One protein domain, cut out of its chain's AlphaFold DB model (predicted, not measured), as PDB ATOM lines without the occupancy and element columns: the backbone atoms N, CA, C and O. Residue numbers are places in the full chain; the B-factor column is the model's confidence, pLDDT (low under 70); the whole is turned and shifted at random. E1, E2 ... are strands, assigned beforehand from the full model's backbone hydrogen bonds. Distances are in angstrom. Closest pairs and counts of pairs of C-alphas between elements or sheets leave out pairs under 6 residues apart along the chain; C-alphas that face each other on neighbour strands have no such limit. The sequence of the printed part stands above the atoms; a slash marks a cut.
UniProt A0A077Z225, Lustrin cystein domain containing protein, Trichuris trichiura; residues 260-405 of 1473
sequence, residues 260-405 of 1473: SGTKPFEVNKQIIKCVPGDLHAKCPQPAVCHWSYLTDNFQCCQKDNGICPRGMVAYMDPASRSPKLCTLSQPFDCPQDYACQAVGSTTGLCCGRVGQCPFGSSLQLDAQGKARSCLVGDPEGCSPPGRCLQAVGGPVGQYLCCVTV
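This is residues 260 to 405 of the 1473 residues of the protein "Lustrin cystein domain containing protein" of Trichuris trichiura (UniProt A0A077Z225). There is little regular structure: three small, loopy lobes follow the chain in a wide V, with sheet E4 to E7 at the apex, E1 to E3 in one arm and E8 with E9 in the other. The printed part has 146 residues, no named helix and nine named strands, E1 to E9 in order, holding 42 residues, under half: all strand, antiparallel, E1 E3 E2 in the first sheet. It is loose, radius of gyration of the C-alphas 18.7 A, spans 57 by 39 by 28 A.

In the strongly twisted branched sheet, E4, residues 312 to 314, and E5, 325 to 327, lie on one side of E7, 347 to 353; E6, 338 to 342, lies on the other. N 313 and O 352 are 2.8 A apart, N 326 and O 348 3.0 A, N 339 and O 351 2.9 A, within hydrogen-bond range. E3, 297 to 303, has antiparallel neighbours E1, 262 to 264 (N 263 to O 302, 2.9 A), and E2, 288 to 292 (N 290 to O 299, 2.9 A). E8, 387 to 390, and E9, 399 to 403, form a hairpin (N 387 to O 402, 2.8 A). Strands of different sheets stay apart.

E7 spans 19.5 A, E3 18.4 A. E1 begins at C-alpha 262 (-24.886, -18.456, 23.814); E9 ends at C-alpha 403 (-54.846, -4.212, 39.851).

The C-alphas farthest apart, Gly 277 and Ala 367, are 57.0 A apart. The printed part has no cut; links E1 to E2 and E7 to E8 are long. Mean pLDDT of the printed part is 70.5, with 69 residues under 70.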
ATOM      1  N   SER A 260     -19.807 -16.540  22.555       50.00
ATOM      2  CA  SER A 260     -20.480 -15.258  22.825       50.00
ATOM      3  C   SER A 260     -21.878 -15.207  22.192       50.00
ATOM      4  O   SER A 260     -22.040 -15.560  21.028       50.00
ATOM      5  N   GLY A 261     -22.892 -14.781  22.954       54.52
ATOM      6  CA  GLY A 261     -24.298 -14.851  22.524       54.52
ATOM      7  C   GLY A 261     -24.939 -16.241  22.669       54.52
ATOM      8  O   GLY A 261     -26.000 -16.492  22.098       54.52
ATOM      9  N   THR A 262     -24.318 -17.156  23.422       70.75
ATOM     10  CA  THR A 262     -24.886 -18.456  23.814       70.75
ATOM     11  C   THR A 262     -24.617 -18.743  25.298       70.75
ATOM     12  O   THR A 262     -23.637 -18.263  25.868       70.75
ATOM     13  N   LYS A 263     -25.480 -19.544  25.929       70.69
ATOM     14  CA  LYS A 263     -25.385 -19.965  27.338       70.69
ATOM     15  C   LYS A 263     -25.591 -21.476  27.477       70.69
ATOM     16  O   LYS A 263     -26.178 -22.072  26.571       70.69
ATOM     17  N   PRO A 264     -25.160 -22.115  28.581       78.46
ATOM     18  CA  PRO A 264     -25.401 -23.538  28.780       78.46
ATOM     19  C   PRO A 264     -26.895 -23.849  28.779       78.46
ATOM     20  O   PRO A 264     -27.703 -23.120  29.355       78.46
ATOM     21  N   PHE A 265     -27.252 -24.951  28.135       79.24
ATOM     22  CA  PHE A 265     -28.591 -25.506  28.170       79.24
ATOM     23  C   PHE A 265     -28.738 -26.334  29.452       79.24
ATOM     24  O   PHE A 265     -28.215 -27.447  29.565       79.24
ATOM     25  N   GLU A 266     -29.404 -25.743  30.442       77.17
ATOM     26  CA  GLU A 266     -29.630 -26.336  31.760       77.17
ATOM     27  C   GLU A 266     -31.025 -26.981  31.827       77.17
ATOM     28  O   GLU A 266     -32.038 -26.321  31.598       77.17
ATOM     29  N   VAL A 267     -31.088 -28.263  32.195       72.96
ATOM     30  CA  VAL A 267     -32.332 -28.991  32.497       72.96
ATOM     31  C   VAL A 267     -32.282 -29.396  33.963       72.96
ATOM     32  O   VAL A 267     -31.286 -29.952  34.415       72.96
ATOM     33  N   ASN A 268     -33.328 -29.096  34.736       71.99
ATOM     34  CA  ASN A 268     -33.386 -29.384  36.178       71.99
ATOM     35  C   ASN A 268     -32.146 -28.883  36.960       71.99
ATOM     36  O   ASN A 268     -31.691 -29.530  37.900       71.99
ATOM     37  N   LYS A 269     -31.600 -27.718  36.567       71.71
ATOM     38  CA  LYS A 269     -30.353 -27.103  37.083       71.71
ATOM     39  C   LYS A 269     -29.059 -27.896  36.804       71.71
ATOM     40  O   LYS A 269     -28.013 -27.554  37.349       71.71
ATOM     41  N   GLN A 270     -29.098 -28.920  35.951       73.77
ATOM     42  CA  GLN A 270     -27.914 -29.614  35.440       73.77
ATOM     43  C   GLN A 270     -27.606 -29.156  34.012       73.77
ATOM     44  O   GLN A 270     -28.490 -29.118  33.157       73.77
ATOM     45  N   ILE A 271     -26.341 -28.825  33.740       75.09
ATOM     46  CA  ILE A 271     -25.865 -28.536  32.382       75.09
ATOM     47  C   ILE A 271     -25.875 -29.844  31.581       75.09
ATOM     48  O   ILE A 271     -25.215 -30.810  31.971       75.09
ATOM     49  N   ILE A 272     -26.590 -29.876  30.453       82.83
ATOM     50  CA  ILE A 272     -26.596 -31.051  29.576       82.83
ATOM     51  C   ILE A 272     -25.227 -31.194  28.902       82.83
ATOM     52  O   ILE A 272     -24.830 -30.363  28.082       82.83
ATOM     53  N   LYS A 273     -24.515 -32.277  29.231       81.32
ATOM     54  CA  LYS A 273     -23.347 -32.744  28.473       81.32
ATOM     55  C   LYS A 273     -23.787 -33.335  27.132       81.32
ATOM     56  O   LYS A 273     -24.875 -33.894  27.025       81.32
ATOM     57  N   CYS A 274     -22.922 -33.250  26.131       80.54
ATOM     58  CA  CYS A 274     -23.158 -33.794  24.793       80.54
ATOM     59  C   CYS A 274     -21.884 -34.427  24.230       80.54
ATOM     60  O   CYS A 274     -20.807 -34.285  24.805       80.54
ATOM     61  N   VAL A 275     -21.999 -35.109  23.091       74.59
ATOM     62  CA  VAL A 275     -20.852 -35.619  22.328       74.59
ATOM     63  C   VAL A 275     -20.992 -35.143  20.879       74.59
ATOM     64  O   VAL A 275     -22.040 -35.386  20.275       74.59
ATOM     65  N   PRO A 276     -19.987 -34.462  20.294       62.67
ATOM     66  CA  PRO A 276     -20.040 -34.052  18.895       62.67
ATOM     67  C   PRO A 276     -20.249 -35.257  17.971       62.67
ATOM     68  O   PRO A 276     -19.440 -36.179  17.947       62.67
ATOM     69  N   GLY A 277     -21.341 -35.240  17.206       58.72
ATOM     70  CA  GLY A 277     -21.674 -36.286  16.235       58.72
ATOM     71  C   GLY A 277     -22.539 -37.442  16.750       58.72
ATOM     72  O   GLY A 277     -23.016 -38.213  15.918       58.72
ATOM     73  N   ASP A 278     -22.812 -37.561  18.057       65.07
ATOM     74  CA  ASP A 278     -23.738 -38.593  18.546       65.07
ATOM     75  C   ASP A 278     -25.199 -38.270  18.165       65.07
ATOM     76  O   ASP A 278     -25.669 -37.129  18.219       65.07
ATOM     77  N   LEU A 279     -25.929 -39.311  17.768       49.03
ATOM     78  CA  LEU A 279     -27.356 -39.265  17.468       49.03
ATOM     79  C   LEU A 279     -28.231 -39.343  18.727       49.03
ATOM     80  O   LEU A 279     -29.367 -38.869  18.661       49.03
ATOM     81  N   HIS A 280     -27.723 -39.898  19.835       55.20
ATOM     82  CA  HIS A 280     -28.469 -40.100  21.083       55.20
ATOM     83  C   HIS A 280     -28.230 -38.977  22.106       55.20
ATOM     84  O   HIS A 280     -29.198 -38.400  22.596       55.20
ATOM     85  N   ALA A 281     -26.981 -38.574  22.366       58.30
ATOM     86  CA  ALA A 281     -26.623 -37.419  23.201       58.30
ATOM     87  C   ALA A 281     -26.832 -36.061  22.488       58.30
ATOM     88  O   ALA A 281     -25.997 -35.153  22.563       58.30
ATOM     89  N   LYS A 282     -27.952 -35.916  21.767       63.77
ATOM     90  CA  LYS A 282     -28.313 -34.688  21.052       63.77
ATOM     91  C   LYS A 282     -28.761 -33.589  22.008       63.77
ATOM     92  O   LYS A 282     -29.676 -33.768  22.807       63.77
ATOM     93  N   CYS A 283     -28.195 -32.404  21.814       79.36
ATOM     94  CA  CYS A 283     -28.733 -31.178  22.385       79.36
ATOM     95  C   CYS A 283     -30.161 -30.921  21.869       79.36
ATOM     96  O   CYS A 283     -30.372 -30.965  20.652       79.36
ATOM     97  N   PRO A 284     -31.141 -30.631  22.746       79.50
ATOM     98  CA  PRO A 284     -32.482 -30.255  22.312       79.50
ATOM     99  C   PRO A 284     -32.437 -28.971  21.482       79.50
ATOM    100  O   PRO A 284     -31.878 -27.963  21.917       79.50
ATOM    101  N   GLN A 285     -33.006 -28.994  20.276       62.60
ATOM    102  CA  GLN A 285     -32.995 -27.822  19.399       62.60
ATOM    103  C   GLN A 285     -33.725 -26.642  20.074       62.60
ATOM    104  O   GLN A 285     -34.792 -26.853  20.651       62.60
ATOM    105  N   PRO A 286     -33.183 -25.407  20.022       66.98
ATOM    106  CA  PRO A 286     -32.083 -24.940  19.171       66.98
ATOM    107  C   PRO A 286     -30.681 -24.949  19.827       66.98
ATOM    108  O   PRO A 286     -29.812 -24.195  19.393       66.98
ATOM    109  N   ALA A 287     -30.431 -25.737  20.879       78.76
ATOM    110  CA  ALA A 287     -29.096 -25.837  21.476       78.76
ATOM    111  C   ALA A 287     -28.117 -26.655  20.613       78.76
ATOM    112  O   ALA A 287     -28.494 -27.636  19.971       78.76
ATOM    113  N   VAL A 288     -26.844 -26.253  20.624       78.72
ATOM    114  CA  VAL A 288     -25.747 -26.826  19.828       78.72
ATOM    115  C   VAL A 288     -24.647 -27.323  20.765       78.72
ATOM    116  O   VAL A 288     -24.360 -26.690  21.779       78.72
ATOM    117  N   CYS A 289     -24.022 -28.456  20.447       82.94
ATOM    118  CA  CYS A 289     -22.940 -29.009  21.257       82.94
ATOM    119  C   CYS A 289     -21.650 -28.191  21.076       82.94
ATOM    120  O   CYS A 289     -21.137 -28.106  19.962       82.94
ATOM    121  N   HIS A 290     -21.125 -27.605  22.154       81.34
ATOM    122  CA  HIS A 290     -19.897 -26.804  22.162       81.34
ATOM    123  C   HIS A 290     -18.943 -27.251  23.275       81.34
ATOM    124  O   HIS A 290     -19.347 -27.841  24.277       81.34
ATOM    125  N   TRP A 291     -17.654 -26.975  23.091       74.90
ATOM    126  CA  TRP A 291     -16.634 -27.243  24.100       74.90
ATOM    127  C   TRP A 291     -16.634 -26.174  25.198       74.90
ATOM    128  O   TRP A 291     -16.589 -24.978  24.900       74.90
ATOM    129  N   SER A 292     -16.622 -26.606  26.461       68.72
ATOM    130  CA  SER A 292     -16.508 -25.726  27.620       68.72
ATOM    131  C   SER A 292     -15.137 -25.833  28.275       68.72
ATOM    132  O   SER A 292     -14.827 -26.783  28.996       68.72
ATOM    133  N   TYR A 293     -14.355 -24.768  28.112       56.46
ATOM    134  CA  TYR A 293     -13.079 -24.563  28.800       56.46
ATOM    135  C   TYR A 293     -13.208 -24.466  30.335       56.46
ATOM    136  O   TYR A 293     -12.202 -24.558  31.029       56.46
ATOM    137  N   LEU A 294     -14.422 -24.274  30.877       59.42
ATOM    138  CA  LEU A 294     -14.673 -24.222  32.326       59.42
ATOM    139  C   LEU A 294     -14.975 -25.594  32.944       59.42
ATOM    140  O   LEU A 294     -14.911 -25.735  34.163       59.42
ATOM    141  N   THR A 295     -15.357 -26.585  32.134       65.79
ATOM    142  CA  THR A 295     -15.795 -27.908  32.616       65.79
ATOM    143  C   THR A 295     -15.038 -29.072  31.974       65.79
ATOM    144  O   THR A 295     -15.361 -30.220  32.279       65.79
ATOM    145  N   ASP A 296     -14.044 -28.800  31.118       67.71
ATOM    146  CA  ASP A 296     -13.229 -29.788  30.378       67.71
ATOM    147  C   ASP A 296     -14.095 -30.855  29.676       67.71
ATOM    148  O   ASP A 296     -13.830 -32.056  29.699       67.71
ATOM    149  N   ASN A 297     -15.242 -30.416  29.152       71.49
ATOM    150  CA  ASN A 297     -16.293 -31.269  28.610       71.49
ATOM    151  C   ASN A 297     -17.041 -30.555  27.477       71.49
ATOM    152  O   ASN A 297     -17.179 -29.330  27.457       71.49
ATOM    153  N   PHE A 298     -17.618 -31.350  26.578       80.10
ATOM    154  CA  PHE A 298     -18.636 -30.877  25.648       80.10
ATOM    155  C   PHE A 298     -19.982 -30.717  26.367       80.10
ATOM    156  O   PHE A 298     -20.450 -31.624  27.064       80.10
ATOM    157  N   GLN A 299     -20.613 -29.562  26.182       84.39
ATOM    158  CA  GLN A 299     -21.911 -29.219  26.750       84.39
ATOM    159  C   GLN A 299     -22.808 -28.551  25.710       84.39
ATOM    160  O   GLN A 299     -22.348 -27.907  24.766       84.39
ATOM    161  N   CYS A 300     -24.114 -28.698  25.882       87.40
ATOM    162  CA  CYS A 300     -25.083 -28.022  25.040       87.40
ATOM    163  C   CYS A 300     -25.099 -26.531  25.364       87.40
ATOM    164  O   CYS A 300     -25.349 -26.141  26.501       87.40
ATOM    165  N   CYS A 301     -24.875 -25.702  24.352       81.88
ATOM    166  CA  CYS A 301     -24.988 -24.255  24.417       81.88
ATOM    167  C   CYS A 301     -26.195 -23.824  23.576       81.88
ATOM    168  O   CYS A 301     -26.241 -24.031  22.364       81.88
ATOM    169  N   GLN A 302     -27.202 -23.248  24.225       80.42
ATOM    170  CA  GLN A 302     -28.337 -22.627  23.553       80.42
ATOM    171  C   GLN A 302     -27.966 -21.197  23.168       80.42
ATOM    172  O   GLN A 302     -27.284 -20.521  23.939       80.42
ATOM    173  N   LYS A 303     -28.450 -20.707  22.016       61.72
ATOM    174  CA  LYS A 303     -28.429 -19.264  21.732       61.72
ATOM    175  C   LYS A 303     -29.007 -18.524  22.936       61.72
ATOM    176  O   LYS A 303     -30.068 -18.897  23.440       61.72
ATOM    177  N   ASP A 304     -28.283 -17.529  23.432       60.17
ATOM    178  CA  ASP A 304     -28.778 -16.756  24.550       60.17
ATOM    179  C   ASP A 304     -29.839 -15.811  24.008       60.17
ATOM    180  O   ASP A 304     -29.551 -14.817  23.345       60.17
ATOM    181  N   ASN A 305     -31.093 -16.164  24.272       45.71
ATOM    182  CA  ASN A 305     -32.261 -15.381  23.895       45.71
ATOM    183  C   ASN A 305     -32.342 -14.026  24.635       45.71
ATOM    184  O   ASN A 305     -33.341 -13.326  24.506       45.71
ATOM    185  N   GLY A 306     -31.330 -13.661  25.430       48.29
ATOM    186  CA  GLY A 306     -31.187 -12.356  26.061       48.29
ATOM    187  C   GLY A 306     -30.211 -11.437  25.324       48.29
ATOM    188  O   GLY A 306     -29.017 -11.458  25.598       48.29
ATOM    189  N   ILE A 307     -30.744 -10.526  24.507       57.57
ATOM    190  CA  ILE A 307     -30.191  -9.167  24.404       57.57
ATOM    191  C   ILE A 307     -31.284  -8.204  24.885       57.57
ATOM    192  O   ILE A 307     -31.868  -7.436  24.131       57.57
ATOM    193  N   CYS A 308     -31.570  -8.302  26.182       62.39
ATOM    194  CA  CYS A 308     -32.251  -7.270  26.956       62.39
ATOM    195  C   CYS A 308     -31.231  -6.657  27.931       62.39
ATOM    196  O   CYS A 308     -30.328  -7.375  28.377       62.39
ATOM    197  N   PRO A 309     -31.327  -5.361  28.286       62.84
ATOM    198  CA  PRO A 309     -30.408  -4.746  29.240       62.84
ATOM    199  C   PRO A 309     -30.472  -5.403  30.626       62.84
ATOM    200  O   PRO A 309     -31.455  -6.059  30.981       62.84
ATOM    201  N   ARG A 310     -29.445  -5.180  31.461       54.66
ATOM    202  CA  ARG A 310     -29.479  -5.580  32.882       54.66
ATOM    203  C   ARG A 310     -30.753  -5.034  33.543       54.66
ATOM    204  O   ARG A 310     -30.944  -3.823  33.586       54.66
ATOM    205  N   GLY A 311     -31.591  -5.928  34.073       59.82
ATOM    206  CA  GLY A 311     -32.882  -5.581  34.685       59.82
ATOM    207  C   GLY A 311     -34.105  -5.722  33.766       59.82
ATOM    208  O   GLY A 311     -35.203  -5.347  34.178       59.82
ATOM    209  N   MET A 312     -33.948  -6.270  32.556       71.42
ATOM    210  CA  MET A 312     -35.051  -6.541  31.629       71.42
ATOM    211  C   MET A 312     -35.084  -7.996  31.138       71.42
ATOM    212  O   MET A 312     -34.068  -8.691  31.116       71.42
ATOM    213  N   VAL A 313     -36.270  -8.441  30.725       69.52
ATOM    214  CA  VAL A 313     -36.590  -9.779  30.203       69.52
ATOM    215  C   VAL A 313     -37.229  -9.698  28.822       69.52
ATOM    216  O   VAL A 313     -37.967  -8.760  28.531       69.52
ATOM    217  N   ALA A 314     -36.989 -10.711  27.991       69.49
ATOM    218  CA  ALA A 314     -37.625 -10.821  26.683       69.49
ATOM    219  C   ALA A 314     -39.103 -11.233  26.804       69.49
ATOM    220  O   ALA A 314     -39.422 -12.158  27.556       69.49
ATOM    221  N   TYR A 315     -39.991 -10.613  26.022       72.79
ATOM    222  CA  TYR A 315     -41.363 -11.093  25.846       72.79
ATOM    223  C   TYR A 315     -41.328 -12.449  25.146       72.79
ATOM    224  O   TYR A 315     -40.855 -12.553  24.012       72.79
ATOM    225  N   MET A 316     -41.849 -13.479  25.808       67.28
ATOM    226  CA  MET A 316     -42.082 -14.780  25.191       67.28
ATOM    227  C   MET A 316     -43.481 -14.794  24.584       67.28
ATOM    228  O   MET A 316     -44.473 -14.645  25.296       67.28
ATOM    229  N   ASP A 317     -43.552 -14.991  23.274       65.48
ATOM    230  CA  ASP A 317     -44.806 -15.112  22.546       65.48
ATOM    231  C   ASP A 317     -45.576 -16.380  22.988       65.48
ATOM    232  O   ASP A 317     -45.016 -17.483  22.919       65.48
ATOM    233  N   PRO A 318     -46.841 -16.269  23.448       60.85
ATOM    234  CA  PRO A 318     -47.576 -17.398  24.026       60.85
ATOM    235  C   PRO A 318     -47.827 -18.568  23.068       60.85
ATOM    236  O   PRO A 318     -47.935 -19.708  23.521       60.85
ATOM    237  N   ALA A 319     -47.928 -18.305  21.760       63.79
ATOM    238  CA  ALA A 319     -48.255 -19.319  20.759       63.79
ATOM    239  C   ALA A 319     -47.013 -20.100  20.297       63.79
ATOM    240  O   ALA A 319     -47.041 -21.326  20.203       63.79
ATOM    241  N   SER A 320     -45.909 -19.398  20.037       63.67
ATOM    242  CA  SER A 320     -44.654 -19.966  19.523       63.67
ATOM    243  C   SER A 320     -43.653 -20.364  20.611       63.67
ATOM    244  O   SER A 320     -42.699 -21.088  20.320       63.67
ATOM    245  N   ARG A 321     -43.836 -19.891  21.856       69.27
ATOM    246  CA  ARG A 321     -42.873 -20.007  22.974       69.27
ATOM    247  C   ARG A 321     -41.488 -19.426  22.650       69.27
ATOM    248  O   ARG A 321     -40.487 -19.842  23.234       69.27
ATOM    249  N   SER A 322     -41.425 -18.486  21.707       57.79
ATOM    250  CA  SER A 322     -40.190 -17.852  21.243       57.79
ATOM    251  C   SER A 322     -40.107 -16.384  21.690       57.79
ATOM    252  O   SER A 322     -41.145 -15.778  21.963       57.79
ATOM    253  N   PRO A 323     -38.906 -15.785  21.797       68.70
ATOM    254  CA  PRO A 323     -38.781 -14.361  22.094       68.70
ATOM    255  C   PRO A 323     -39.346 -13.541  20.932       68.70
ATOM    256  O   PRO A 323     -38.898 -13.719  19.796       68.70
ATOM    257  N   LYS A 324     -40.290 -12.629  21.192       78.75
ATOM    258  CA  LYS A 324     -40.822 -11.771  20.127       78.75
ATOM    259  C   LYS A 324     -39.748 -10.784  19.672       78.75
ATOM    260  O   LYS A 324     -39.262  -9.956  20.447       78.75
ATOM    261  N   LEU A 325     -39.399 -10.909  18.395       80.82
ATOM    262  CA  LEU A 325     -38.602  -9.937  17.662       80.82
ATOM    263  C   LEU A 325     -39.450  -8.700  17.361       80.82
ATOM    264  O   LEU A 325     -40.657  -8.800  17.149       80.82
ATOM    265  N   CYS A 326     -38.788  -7.555  17.309       81.53
ATOM    266  CA  CYS A 326     -39.349  -6.284  16.869       81.53
ATOM    267  C   CYS A 326     -38.447  -5.659  15.812       81.53
ATOM    268  O   CYS A 326     -37.259  -5.982  15.726       81.53
ATOM    269  N   THR A 327     -38.993  -4.739  15.033       79.26
ATOM    270  CA  THR A 327     -38.232  -3.950  14.068       79.26
ATOM    271  C   THR A 327     -37.818  -2.631  14.722       79.26
ATOM    272  O   THR A 327     -38.627  -1.986  15.384       79.26
ATOM    273  N   LEU A 328     -36.573  -2.182  14.546       72.11
ATOM    274  CA  LEU A 328     -36.105  -0.898  15.097       72.11
ATOM    275  C   LEU A 328     -36.820   0.300  14.451       72.11
ATOM    276  O   LEU A 328     -37.026   1.324  15.099       72.11
ATOM    277  N   SER A 329     -37.285   0.124  13.216       66.44
ATOM    278  CA  SER A 329     -38.199   1.018  12.503       66.44
ATOM    279  C   SER A 329     -39.683   0.872  12.904       66.44
ATOM    280  O   SER A 329     -40.499   1.689  12.485       66.44
ATOM    281  N   GLN A 330     -40.052  -0.111  13.739       62.71
ATOM    282  CA  GLN A 330     -41.414  -0.319  14.261       62.71
ATOM    283  C   GLN A 330     -41.404  -0.620  15.777       62.71
ATOM    284  O   GLN A 330     -41.656  -1.751  16.195       62.71
ATOM    285  N   PRO A 331     -41.188   0.385  16.651       57.05
ATOM    286  CA  PRO A 331     -41.198   0.184  18.106       57.05
ATOM    287  C   PRO A 331     -42.531  -0.367  18.655       57.05
ATOM    288  O   PRO A 331     -42.552  -0.938  19.744       57.05
ATOM    289  N   PHE A 332     -43.624  -0.240  17.892       65.92
ATOM    290  CA  PHE A 332     -44.953  -0.782  18.201       65.92
ATOM    291  C   PHE A 332     -45.096  -2.298  17.967       65.92
ATOM    292  O   PHE A 332     -46.128  -2.866  18.315       65.92
ATOM    293  N   ASP A 333     -44.071  -2.982  17.440       72.29
ATOM    294  CA  ASP A 333     -44.025  -4.451  17.432       72.29
ATOM    295  C   ASP A 333     -44.106  -5.035  18.852       72.29
ATOM    296  O   ASP A 333     -44.541  -6.177  19.041       72.29
ATOM    297  N   CYS A 334     -43.684  -4.283  19.869       76.48
ATOM    298  CA  CYS A 334     -43.652  -4.777  21.234       76.48
ATOM    299  C   CYS A 334     -44.987  -4.624  21.971       76.48
ATOM    300  O   CYS A 334     -45.633  -3.581  21.878       76.48
ATOM    301  N   PRO A 335     -45.408  -5.652  22.738       77.86
ATOM    302  CA  PRO A 335     -46.541  -5.533  23.643       77.86
ATOM    303  C   PRO A 335     -46.329  -4.415  24.663       77.86
ATOM    304  O   PRO A 335     -45.196  -4.067  24.996       77.86
ATOM    305  N   GLN A 336     -47.435  -3.908  25.201       66.68
ATOM    306  CA  GLN A 336     -47.438  -2.893  26.250       66.68
ATOM    307  C   GLN A 336     -46.487  -3.276  27.404       66.68
ATOM    308  O   GLN A 336     -46.388  -4.448  27.771       66.68
ATOM    309  N   ASP A 337     -45.757  -2.282  27.919       67.44
ATOM    310  CA  ASP A 337     -44.679  -2.398  28.919       67.44
ATOM    311  C   ASP A 337     -43.365  -3.085  28.468       67.44
ATOM    312  O   ASP A 337     -42.416  -3.164  29.253       67.44
ATOM    313  N   TYR A 338     -43.236  -3.491  27.196       75.54
ATOM    314  CA  TYR A 338     -41.968  -3.928  26.595       75.54
ATOM    315  C   TYR A 338     -41.449  -2.903  25.575       75.54
ATOM    316  O   TYR A 338     -42.172  -2.478  24.678       75.54
ATOM    317  N   ALA A 339     -40.166  -2.550  25.660       78.80
ATOM    318  CA  ALA A 339     -39.484  -1.694  24.690       78.80
ATOM    319  C   ALA A 339     -38.681  -2.529  23.679       78.80
ATOM    320  O   ALA A 339     -38.113  -3.559  24.039       78.80
ATOM    321  N   CYS A 340     -38.581  -2.076  22.426       83.41
ATOM    322  CA  CYS A 340     -37.745  -2.742  21.427       83.41
ATOM    323  C   CYS A 340     -36.253  -2.455  21.681       83.41
ATOM    324  O   CYS A 340     -35.777  -1.343  21.457       83.41
ATOM    325  N   GLN A 341     -35.505  -3.453  22.156       82.59
ATOM    326  CA  GLN A 341     -34.060  -3.363  22.374       82.59
ATOM    327  C   GLN A 341     -33.308  -3.871  21.142       82.59
ATOM    328  O   GLN A 341     -33.526  -5.006  20.740       82.59
ATOM    329  N   ALA A 342     -32.373  -3.092  20.590       73.28
ATOM    330  CA  ALA A 342     -31.557  -3.500  19.440       73.28
ATOM    331  C   ALA A 342     -30.740  -4.788  19.689       73.28
ATOM    332  O   ALA A 342     -30.067  -4.916  20.716       73.28
ATOM    333  N   VAL A 343     -30.783  -5.706  18.715       67.24
ATOM    334  CA  VAL A 343     -30.144  -7.044  18.722       67.24
ATOM    335  C   VAL A 343     -29.366  -7.308  17.427       67.24
ATOM    336  O   VAL A 343     -28.325  -7.960  17.451       67.24
ATOM    337  N   GLY A 344     -29.850  -6.762  16.312       64.91
ATOM    338  CA  GLY A 344     -29.129  -6.526  15.066       64.91
ATOM    339  C   GLY A 344     -29.327  -5.073  14.618       64.91
ATOM    340  O   GLY A 344     -29.754  -4.232  15.408       64.91
ATOM    341  N   SER A 345     -29.031  -4.767  13.355       56.31
ATOM    342  CA  SER A 345     -29.107  -3.399  12.817       56.31
ATOM    343  C   SER A 345     -30.502  -2.943  12.378       56.31
ATOM    344  O   SER A 345     -30.727  -1.740  12.369       56.31
ATOM    345  N   THR A 346     -31.437  -3.859  12.083       67.80
ATOM    346  CA  THR A 346     -32.881  -3.544  11.909       67.80
ATOM    347  C   THR A 346     -33.784  -4.232  12.928       67.80
ATOM    348  O   THR A 346     -34.965  -3.919  13.041       67.80
ATOM    349  N   THR A 347     -33.250  -5.204  13.668       72.53
ATOM    350  CA  THR A 347     -34.029  -6.109  14.520       72.53
ATOM    351  C   THR A 347     -33.678  -5.929  15.984       72.53
ATOM    352  O   THR A 347     -32.512  -5.834  16.371       72.53
ATOM    353  N   GLY A 348     -34.708  -5.932  16.817       79.81
ATOM    354  CA  GLY A 348     -34.611  -5.970  18.261       79.81
ATOM    355  C   GLY A 348     -35.348  -7.156  18.874       79.81
ATOM    356  O   GLY A 348     -35.972  -7.961  18.181       79.81
ATOM    357  N   LEU A 349     -35.284  -7.245  20.200       81.65
ATOM    358  CA  LEU A 349     -36.142  -8.080  21.032       81.65
ATOM    359  C   LEU A 349     -37.016  -7.170  21.893       81.65
ATOM    360  O   LEU A 349     -36.562  -6.132  22.378       81.65
ATOM    361  N   CYS A 350     -38.253  -7.586  22.134       83.98
ATOM    362  CA  CYS A 350     -39.134  -6.880  23.052       83.98
ATOM    363  C   CYS A 350     -38.724  -7.146  24.499       83.98
ATOM    364  O   CYS A 350     -38.821  -8.279  24.965       83.98
ATOM    365  N   CYS A 351     -38.286  -6.104  25.205       78.79
ATOM    366  CA  CYS A 351     -37.671  -6.174  26.526       78.79
ATOM    367  C   CYS A 351     -38.439  -5.332  27.559       78.79
ATOM    368  O   CYS A 351     -38.526  -4.112  27.436       78.79
ATOM    369  N   GLY A 352     -38.993  -5.988  28.580       71.05
ATOM    370  CA  GLY A 352     -39.779  -5.389  29.671       71.05
ATOM    371  C   GLY A 352     -39.077  -5.575  31.016       71.05
ATOM    372  O   GLY A 352     -38.107  -6.332  31.098       71.05
ATOM    373  N   ARG A 353     -39.502  -4.895  32.088       67.27
ATOM    374  CA  ARG A 353     -38.821  -5.018  33.394       67.27
ATOM    375  C   ARG A 353     -39.225  -6.310  34.106       67.27
ATOM    376  O   ARG A 353     -40.363  -6.766  34.015       67.27
ATOM    377  N   VAL A 354     -38.283  -6.895  34.845       62.13
ATOM    378  CA  VAL A 354     -38.541  -8.114  35.632       62.13
ATOM    379  C   VAL A 354     -39.551  -7.825  36.749       62.13
ATOM    380  O   VAL A 354     -39.380  -6.859  37.492       62.13
ATOM    381  N   GLY A 355     -40.561  -8.680  36.911       64.34
ATOM    382  CA  GLY A 355     -41.517  -8.612  38.019       64.34
ATOM    383  C   GLY A 355     -42.678  -7.633  37.821       64.34
ATOM    384  O   GLY A 355     -43.227  -7.154  38.808       64.34
ATOM    385  N   GLN A 356     -43.054  -7.318  36.578       68.79
ATOM    386  CA  GLN A 356     -44.262  -6.534  36.289       68.79
ATOM    387  C   GLN A 356     -45.527  -7.410  36.238       68.79
ATOM    388  O   GLN A 356     -45.470  -8.630  36.069       68.79
ATOM    389  N   CYS A 357     -46.683  -6.768  36.380       72.53
ATOM    390  CA  CYS A 357     -47.988  -7.377  36.150       72.53
ATOM    391  C   CYS A 357     -48.322  -7.382  34.644       72.53
ATOM    392  O   CYS A 357     -47.983  -6.424  33.949       72.53
ATOM    393  N   PRO A 358     -48.959  -8.435  34.104       66.28
ATOM    394  CA  PRO A 358     -49.282  -8.501  32.682       66.28
ATOM    395  C   PRO A 358     -50.492  -7.619  32.313       66.28
ATOM    396  O   PRO A 358     -51.312  -7.260  33.161       66.28
ATOM    397  N   PHE A 359     -50.624  -7.311  31.018       67.24
ATOM    398  CA  PHE A 359     -51.762  -6.583  30.425       67.24
ATOM    399  C   PHE A 359     -52.008  -5.167  30.992       67.24
ATOM    400  O   PHE A 359     -53.156  -4.783  31.203       67.24
ATOM    401  N   GLY A 360     -50.948  -4.398  31.277       57.06
ATOM    402  CA  GLY A 360     -51.067  -3.007  31.748       57.06
ATOM    403  C   GLY A 360     -51.712  -2.846  33.132       57.06
ATOM    404  O   GLY A 360     -52.121  -1.747  33.504       57.06
ATOM    405  N   SER A 361     -51.832  -3.931  33.905       72.66
ATOM    406  CA  SER A 361     -52.289  -3.867  35.295       72.66
ATOM    407  C   SER A 361     -51.154  -3.413  36.225       72.66
ATOM    408  O   SER A 361     -49.984  -3.713  35.993       72.66
ATOM    409  N   SER A 362     -51.476  -2.651  37.271       70.70
ATOM    410  CA  SER A 362     -50.496  -2.125  38.224       70.70
ATOM    411  C   SER A 362     -50.201  -3.125  39.343       70.70
ATOM    412  O   SER A 362     -51.050  -3.926  39.734       70.70
ATOM    413  N   LEU A 363     -48.980  -3.079  39.877       74.64
ATOM    414  CA  LEU A 363     -48.577  -3.904  41.015       74.64
ATOM    415  C   LEU A 363     -49.291  -3.433  42.287       74.64
ATOM    416  O   LEU A 363     -49.172  -2.270  42.671       74.64
ATOM    417  N   GLN A 364     -49.966  -4.347  42.980       79.33
ATOM    418  CA  GLN A 364     -50.390  -4.110  44.355       79.33
ATOM    419  C   GLN A 364     -49.159  -4.181  45.264       79.33
ATOM    420  O   GLN A 364     -48.503  -5.221  45.373       79.33
ATOM    421  N   LEU A 365     -48.846  -3.057  45.903       75.84
ATOM    422  CA  LEU A 365     -47.763  -2.956  46.873       75.84
ATOM    423  C   LEU A 365     -48.257  -3.339  48.277       75.84
ATOM    424  O   LEU A 365     -49.433  -3.163  48.602       75.84
ATOM    425  N   ASP A 366     -47.355  -3.864  49.099       74.20
ATOM    426  CA  ASP A 366     -47.529  -3.967  50.546       74.20
ATOM    427  C   ASP A 366     -47.253  -2.618  51.245       74.20
ATOM    428  O   ASP A 366     -46.869  -1.624  50.620       74.20
ATOM    429  N   ALA A 367     -47.450  -2.573  52.566       75.42
ATOM    430  CA  ALA A 367     -47.220  -1.374  53.380       75.42
ATOM    431  C   ALA A 367     -45.738  -0.943  53.442       75.42
ATOM    432  O   ALA A 367     -45.424   0.118  53.977       75.42
ATOM    433  N   GLN A 368     -44.829  -1.759  52.905       72.39
ATOM    434  CA  GLN A 368     -43.391  -1.525  52.821       72.39
ATOM    435  C   GLN A 368     -42.960  -1.102  51.400       72.39
ATOM    436  O   GLN A 368     -41.766  -0.950  51.138       72.39
ATOM    437  N   GLY A 369     -43.912  -0.890  50.480       68.47
ATOM    438  CA  GLY A 369     -43.659  -0.453  49.103       68.47
ATOM    439  C   GLY A 369     -43.147  -1.559  48.173       68.47
ATOM    440  O   GLY A 369     -42.674  -1.269  47.073       68.47
ATOM    441  N   LYS A 370     -43.225  -2.825  48.589       66.96
ATOM    442  CA  LYS A 370     -42.766  -3.995  47.834       66.96
ATOM    443  C   LYS A 370     -43.957  -4.680  47.155       66.96
ATOM    444  O   LYS A 370     -45.066  -4.700  47.674       66.96
ATOM    445  N   ALA A 371     -43.740  -5.242  45.966       68.73
ATOM    446  CA  ALA A 371     -44.798  -5.929  45.227       68.73
ATOM    447  C   ALA A 371     -45.284  -7.189  45.966       68.73
ATOM    448  O   ALA A 371     -44.489  -8.084  46.278       68.73
ATOM    449  N   ARG A 372     -46.597  -7.275  46.206       81.41
ATOM    450  CA  ARG A 372     -47.245  -8.397  46.894       81.41
ATOM    451  C   ARG A 372     -47.290  -9.626  45.984       81.41
ATOM    452  O   ARG A 372     -47.911  -9.604  44.923       81.41
ATOM    453  N   SER A 373     -46.633 -10.702  46.406       78.42
ATOM    454  CA  SER A 373     -46.698 -12.021  45.764       78.42
ATOM    455  C   SER A 373     -47.895 -12.836  46.253       78.42
ATOM    456  O   SER A 373     -48.307 -12.688  47.401       78.42
ATOM    457  N   CYS A 374     -48.391 -13.740  45.412       82.55
ATOM    458  CA  CYS A 374     -49.518 -14.636  45.699       82.55
ATOM    459  C   CYS A 374     -49.224 -16.072  45.228       82.55
ATOM    460  O   CYS A 374     -48.186 -16.327  44.609       82.55
ATOM    461  N   LEU A 375     -50.122 -17.014  45.535       79.89
ATOM    462  CA  LEU A 375     -50.007 -18.428  45.163       79.89
ATOM    463  C   LEU A 375     -51.001 -18.815  44.059       79.89
ATOM    464  O   LEU A 375     -52.058 -18.207  43.894       79.89
ATOM    465  N   VAL A 376     -50.666 -19.859  43.296       71.66
ATOM    466  CA  VAL A 376     -51.542 -20.388  42.240       71.66
ATOM    467  C   VAL A 376     -52.800 -20.982  42.864       71.66
ATOM    468  O   VAL A 376     -52.714 -21.946  43.618       71.66
ATOM    469  N   GLY A 377     -53.963 -20.432  42.511       66.51
ATOM    470  CA  GLY A 377     -55.251 -20.903  43.023       66.51
ATOM    471  C   GLY A 377     -55.639 -20.351  44.397       66.51
ATOM    472  O   GLY A 377     -56.611 -20.835  44.963       66.51
ATOM    473  N   ASP A 378     -54.927 -19.345  44.914       68.45
ATOM    474  CA  ASP A 378     -55.325 -18.584  46.103       68.45
ATOM    475  C   ASP A 378     -56.138 -17.332  45.690       68.45
ATOM    476  O   ASP A 378     -55.562 -16.389  45.130       68.45
ATOM    477  N   PRO A 379     -57.471 -17.304  45.909       58.75
ATOM    478  CA  PRO A 379     -58.315 -16.167  45.552       58.75
ATOM    479  C   PRO A 379     -58.298 -15.026  46.584       58.75
ATOM    480  O   PRO A 379     -58.706 -13.920  46.233       58.75
ATOM    481  N   GLU A 380     -57.838 -15.255  47.821       64.83
ATOM    482  CA  GLU A 380     -57.824 -14.247  48.901       64.83
ATOM    483  C   GLU A 380     -56.434 -13.625  49.128       64.83
ATOM    484  O   GLU A 380     -56.308 -12.545  49.711       64.83
ATOM    485  N   GLY A 381     -55.376 -14.249  48.600       70.78
ATOM    486  CA  GLY A 381     -53.988 -13.794  48.706       70.78
ATOM    487  C   GLY A 381     -53.715 -12.379  48.181       70.78
ATOM    488  O   GLY A 381     -52.688 -11.793  48.534       70.78
ATOM    489  N   CYS A 382     -54.638 -11.783  47.417       80.55
ATOM    490  CA  CYS A 382     -54.604 -10.394  46.954       80.55
ATOM    491  C   CYS A 382     -55.774  -9.586  47.527       80.55
ATOM    492  O   CYS A 382     -56.914 -10.038  47.515       80.55
ATOM    493  N   SER A 383     -55.520  -8.354  47.981       82.40
ATOM    494  CA  SER A 383     -56.606  -7.487  48.453       82.40
ATOM    495  C   SER A 383     -57.395  -6.930  47.256       82.40
ATOM    496  O   SER A 383     -56.769  -6.435  46.311       82.40
ATOM    497  N   PRO A 384     -58.740  -6.947  47.267       72.48
ATOM    498  CA  PRO A 384     -59.544  -6.374  46.187       72.48
ATOM    499  C   PRO A 384     -59.185  -4.901  45.904       72.48
ATOM    500  O   PRO A 384     -58.900  -4.162  46.848       72.48
ATOM    501  N   PRO A 385     -59.187  -4.443  44.636       74.65
ATOM    502  CA  PRO A 385     -59.556  -5.161  43.409       74.65
ATOM    503  C   PRO A 385     -58.391  -5.928  42.734       74.65
ATOM    504  O   PRO A 385     -58.451  -6.209  41.537       74.65
ATOM    505  N   GLY A 386     -57.312  -6.245  43.460       76.02
ATOM    506  CA  GLY A 386     -56.161  -6.975  42.918       76.02
ATOM    507  C   GLY A 386     -56.467  -8.444  42.606       76.02
ATOM    508  O   GLY A 386     -57.119  -9.128  43.389       76.02
ATOM    509  N   ARG A 387     -55.956  -8.947  41.477       83.82
ATOM    510  CA  ARG A 387     -56.022 -10.359  41.063       83.82
ATOM    511  C   ARG A 387     -54.636 -10.995  41.095       83.82
ATOM    512  O   ARG A 387     -53.664 -10.339  40.732       83.82
ATOM    513  N   CYS A 388     -54.544 -12.271  41.461       85.03
ATOM    514  CA  CYS A 388     -53.289 -13.016  41.377       85.03
ATOM    515  C   CYS A 388     -52.977 -13.380  39.913       85.03
ATOM    516  O   CYS A 388     -53.668 -14.210  39.323       85.03
ATOM    517  N   LEU A 389     -51.956 -12.756  39.315       79.83
ATOM    518  CA  LEU A 389     -51.517 -13.001  37.934       79.83
ATOM    519  C   LEU A 389     -50.051 -13.456  37.902       79.83
ATOM    520  O   LEU A 389     -49.264 -13.143  38.793       79.83
ATOM    521  N   GLN A 390     -49.663 -14.198  36.863       78.08
ATOM    522  CA  GLN A 390     -48.279 -14.648  36.708       78.08
ATOM    523  C   GLN A 390     -47.351 -13.460  36.407       78.08
ATOM    524  O   GLN A 390     -47.663 -12.622  35.558       78.08
ATOM    525  N   ALA A 391     -46.206 -13.398  37.086       69.13
ATOM    526  CA  ALA A 391     -45.255 -12.300  36.960       69.13
ATOM    527  C   ALA A 391     -44.581 -12.274  35.581       69.13
ATOM    528  O   ALA A 391     -43.997 -13.269  35.137       69.13
ATOM    529  N   VAL A 392     -44.561 -11.103  34.942       65.44
ATOM    530  CA  VAL A 392     -43.754 -10.854  33.744       65.44
ATOM    531  C   VAL A 392     -42.272 -11.007  34.094       65.44
ATOM    532  O   VAL A 392     -41.735 -10.280  34.927       65.44
ATOM    533  N   GLY A 393     -41.600 -11.975  33.468       56.87
ATOM    534  CA  GLY A 393     -40.157 -12.186  33.620       56.87
ATOM    535  C   GLY A 393     -39.688 -12.865  34.906       56.87
ATOM    536  O   GLY A 393     -38.481 -13.023  35.081       56.87
ATOM    537  N   GLY A 394     -40.594 -13.249  35.807       56.47
ATOM    538  CA  GLY A 394     -40.217 -13.952  37.033       56.47
ATOM    539  C   GLY A 394     -39.631 -15.349  36.768       56.47
ATOM    540  O   GLY A 394     -39.784 -15.895  35.669       56.47
ATOM    541  N   PRO A 395     -38.997 -15.988  37.772       56.31
ATOM    542  CA  PRO A 395     -38.747 -17.425  37.739       56.31
ATOM    543  C   PRO A 395     -40.047 -18.194  37.471       56.31
ATOM    544  O   PRO A 395     -41.132 -17.752  37.856       56.31
ATOM    545  N   VAL A 396     -39.943 -19.362  36.829       56.87
ATOM    546  CA  VAL A 396     -41.105 -20.211  36.521       56.87
ATOM    547  C   VAL A 396     -41.866 -20.518  37.816       56.87
ATOM    548  O   VAL A 396     -41.331 -21.183  38.699       56.87
ATOM    549  N   GLY A 397     -43.099 -20.009  37.926       64.67
ATOM    550  CA  GLY A 397     -43.933 -20.126  39.126       64.67
ATOM    551  C   GLY A 397     -44.045 -18.874  40.010       64.67
ATOM    552  O   GLY A 397     -44.674 -18.965  41.058       64.67
ATOM    553  N   GLN A 398     -43.487 -17.712  39.639       68.67
ATOM    554  CA  GLN A 398     -43.728 -16.459  40.374       68.67
ATOM    555  C   GLN A 398     -45.067 -15.806  39.974       68.67
ATOM    556  O   GLN A 398     -45.309 -15.556  38.792       68.67
ATOM    557  N   TYR A 399     -45.899 -15.467  40.965       82.05
ATOM    558  CA  TYR A 399     -47.176 -14.761  40.798       82.05
ATOM    559  C   TYR A 399     -47.231 -13.508  41.686       82.05
ATOM    560  O   TYR A 399     -46.598 -13.452  42.746       82.05
ATOM    561  N   LEU A 400     -47.959 -12.491  41.227       82.43
ATOM    562  CA  LEU A 400     -48.056 -11.154  41.815       82.43
ATOM    563  C   LEU A 400     -49.516 -10.689  41.854       82.43
ATOM    564  O   LEU A 400     -50.324 -11.055  41.001       82.43
ATOM    565  N   CYS A 401     -49.842  -9.855  42.836       87.97
ATOM    566  CA  CYS A 401     -51.143  -9.211  42.944       87.97
ATOM    567  C   CYS A 401     -51.207  -7.977  42.041       87.97
ATOM    568  O   CYS A 401     -50.404  -7.052  42.173       87.97
ATOM    569  N   CYS A 402     -52.177  -7.969  41.132       83.41
ATOM    570  CA  CYS A 402     -52.242  -7.049  40.004       83.41
ATOM    571  C   CYS A 402     -53.612  -6.370  39.910       83.41
ATOM    572  O   CYS A 402     -54.642  -7.042  39.835       83.41
ATOM    573  N   VAL A 403     -53.634  -5.039  39.908       80.53
ATOM    574  CA  VAL A 403     -54.846  -4.212  39.851       80.53
ATOM    575  C   VAL A 403     -55.023  -3.662  38.438       80.53
ATOM    576  O   VAL A 403     -54.173  -2.940  37.926       80.53
ATOM    577  N   THR A 404     -56.144  -3.961  37.786       63.74
ATOM    578  CA  THR A 404     -56.503  -3.306  36.519       63.74
ATOM    579  C   THR A 404     -56.872  -1.848  36.786       63.74
ATOM    580  O   THR A 404     -57.954  -1.572  37.306       63.74
ATOM    581  N   VAL A 405     -55.985  -0.911  36.445       53.63
ATOM    582  CA  VAL A 405     -56.276   0.526  36.549       53.63
ATOM    583  C   VAL A 405     -57.276   0.895  35.457       53.63
ATOM    584  O   VAL A 405     -56.983   0.774  34.271       53.63
TER     585      VAL A 405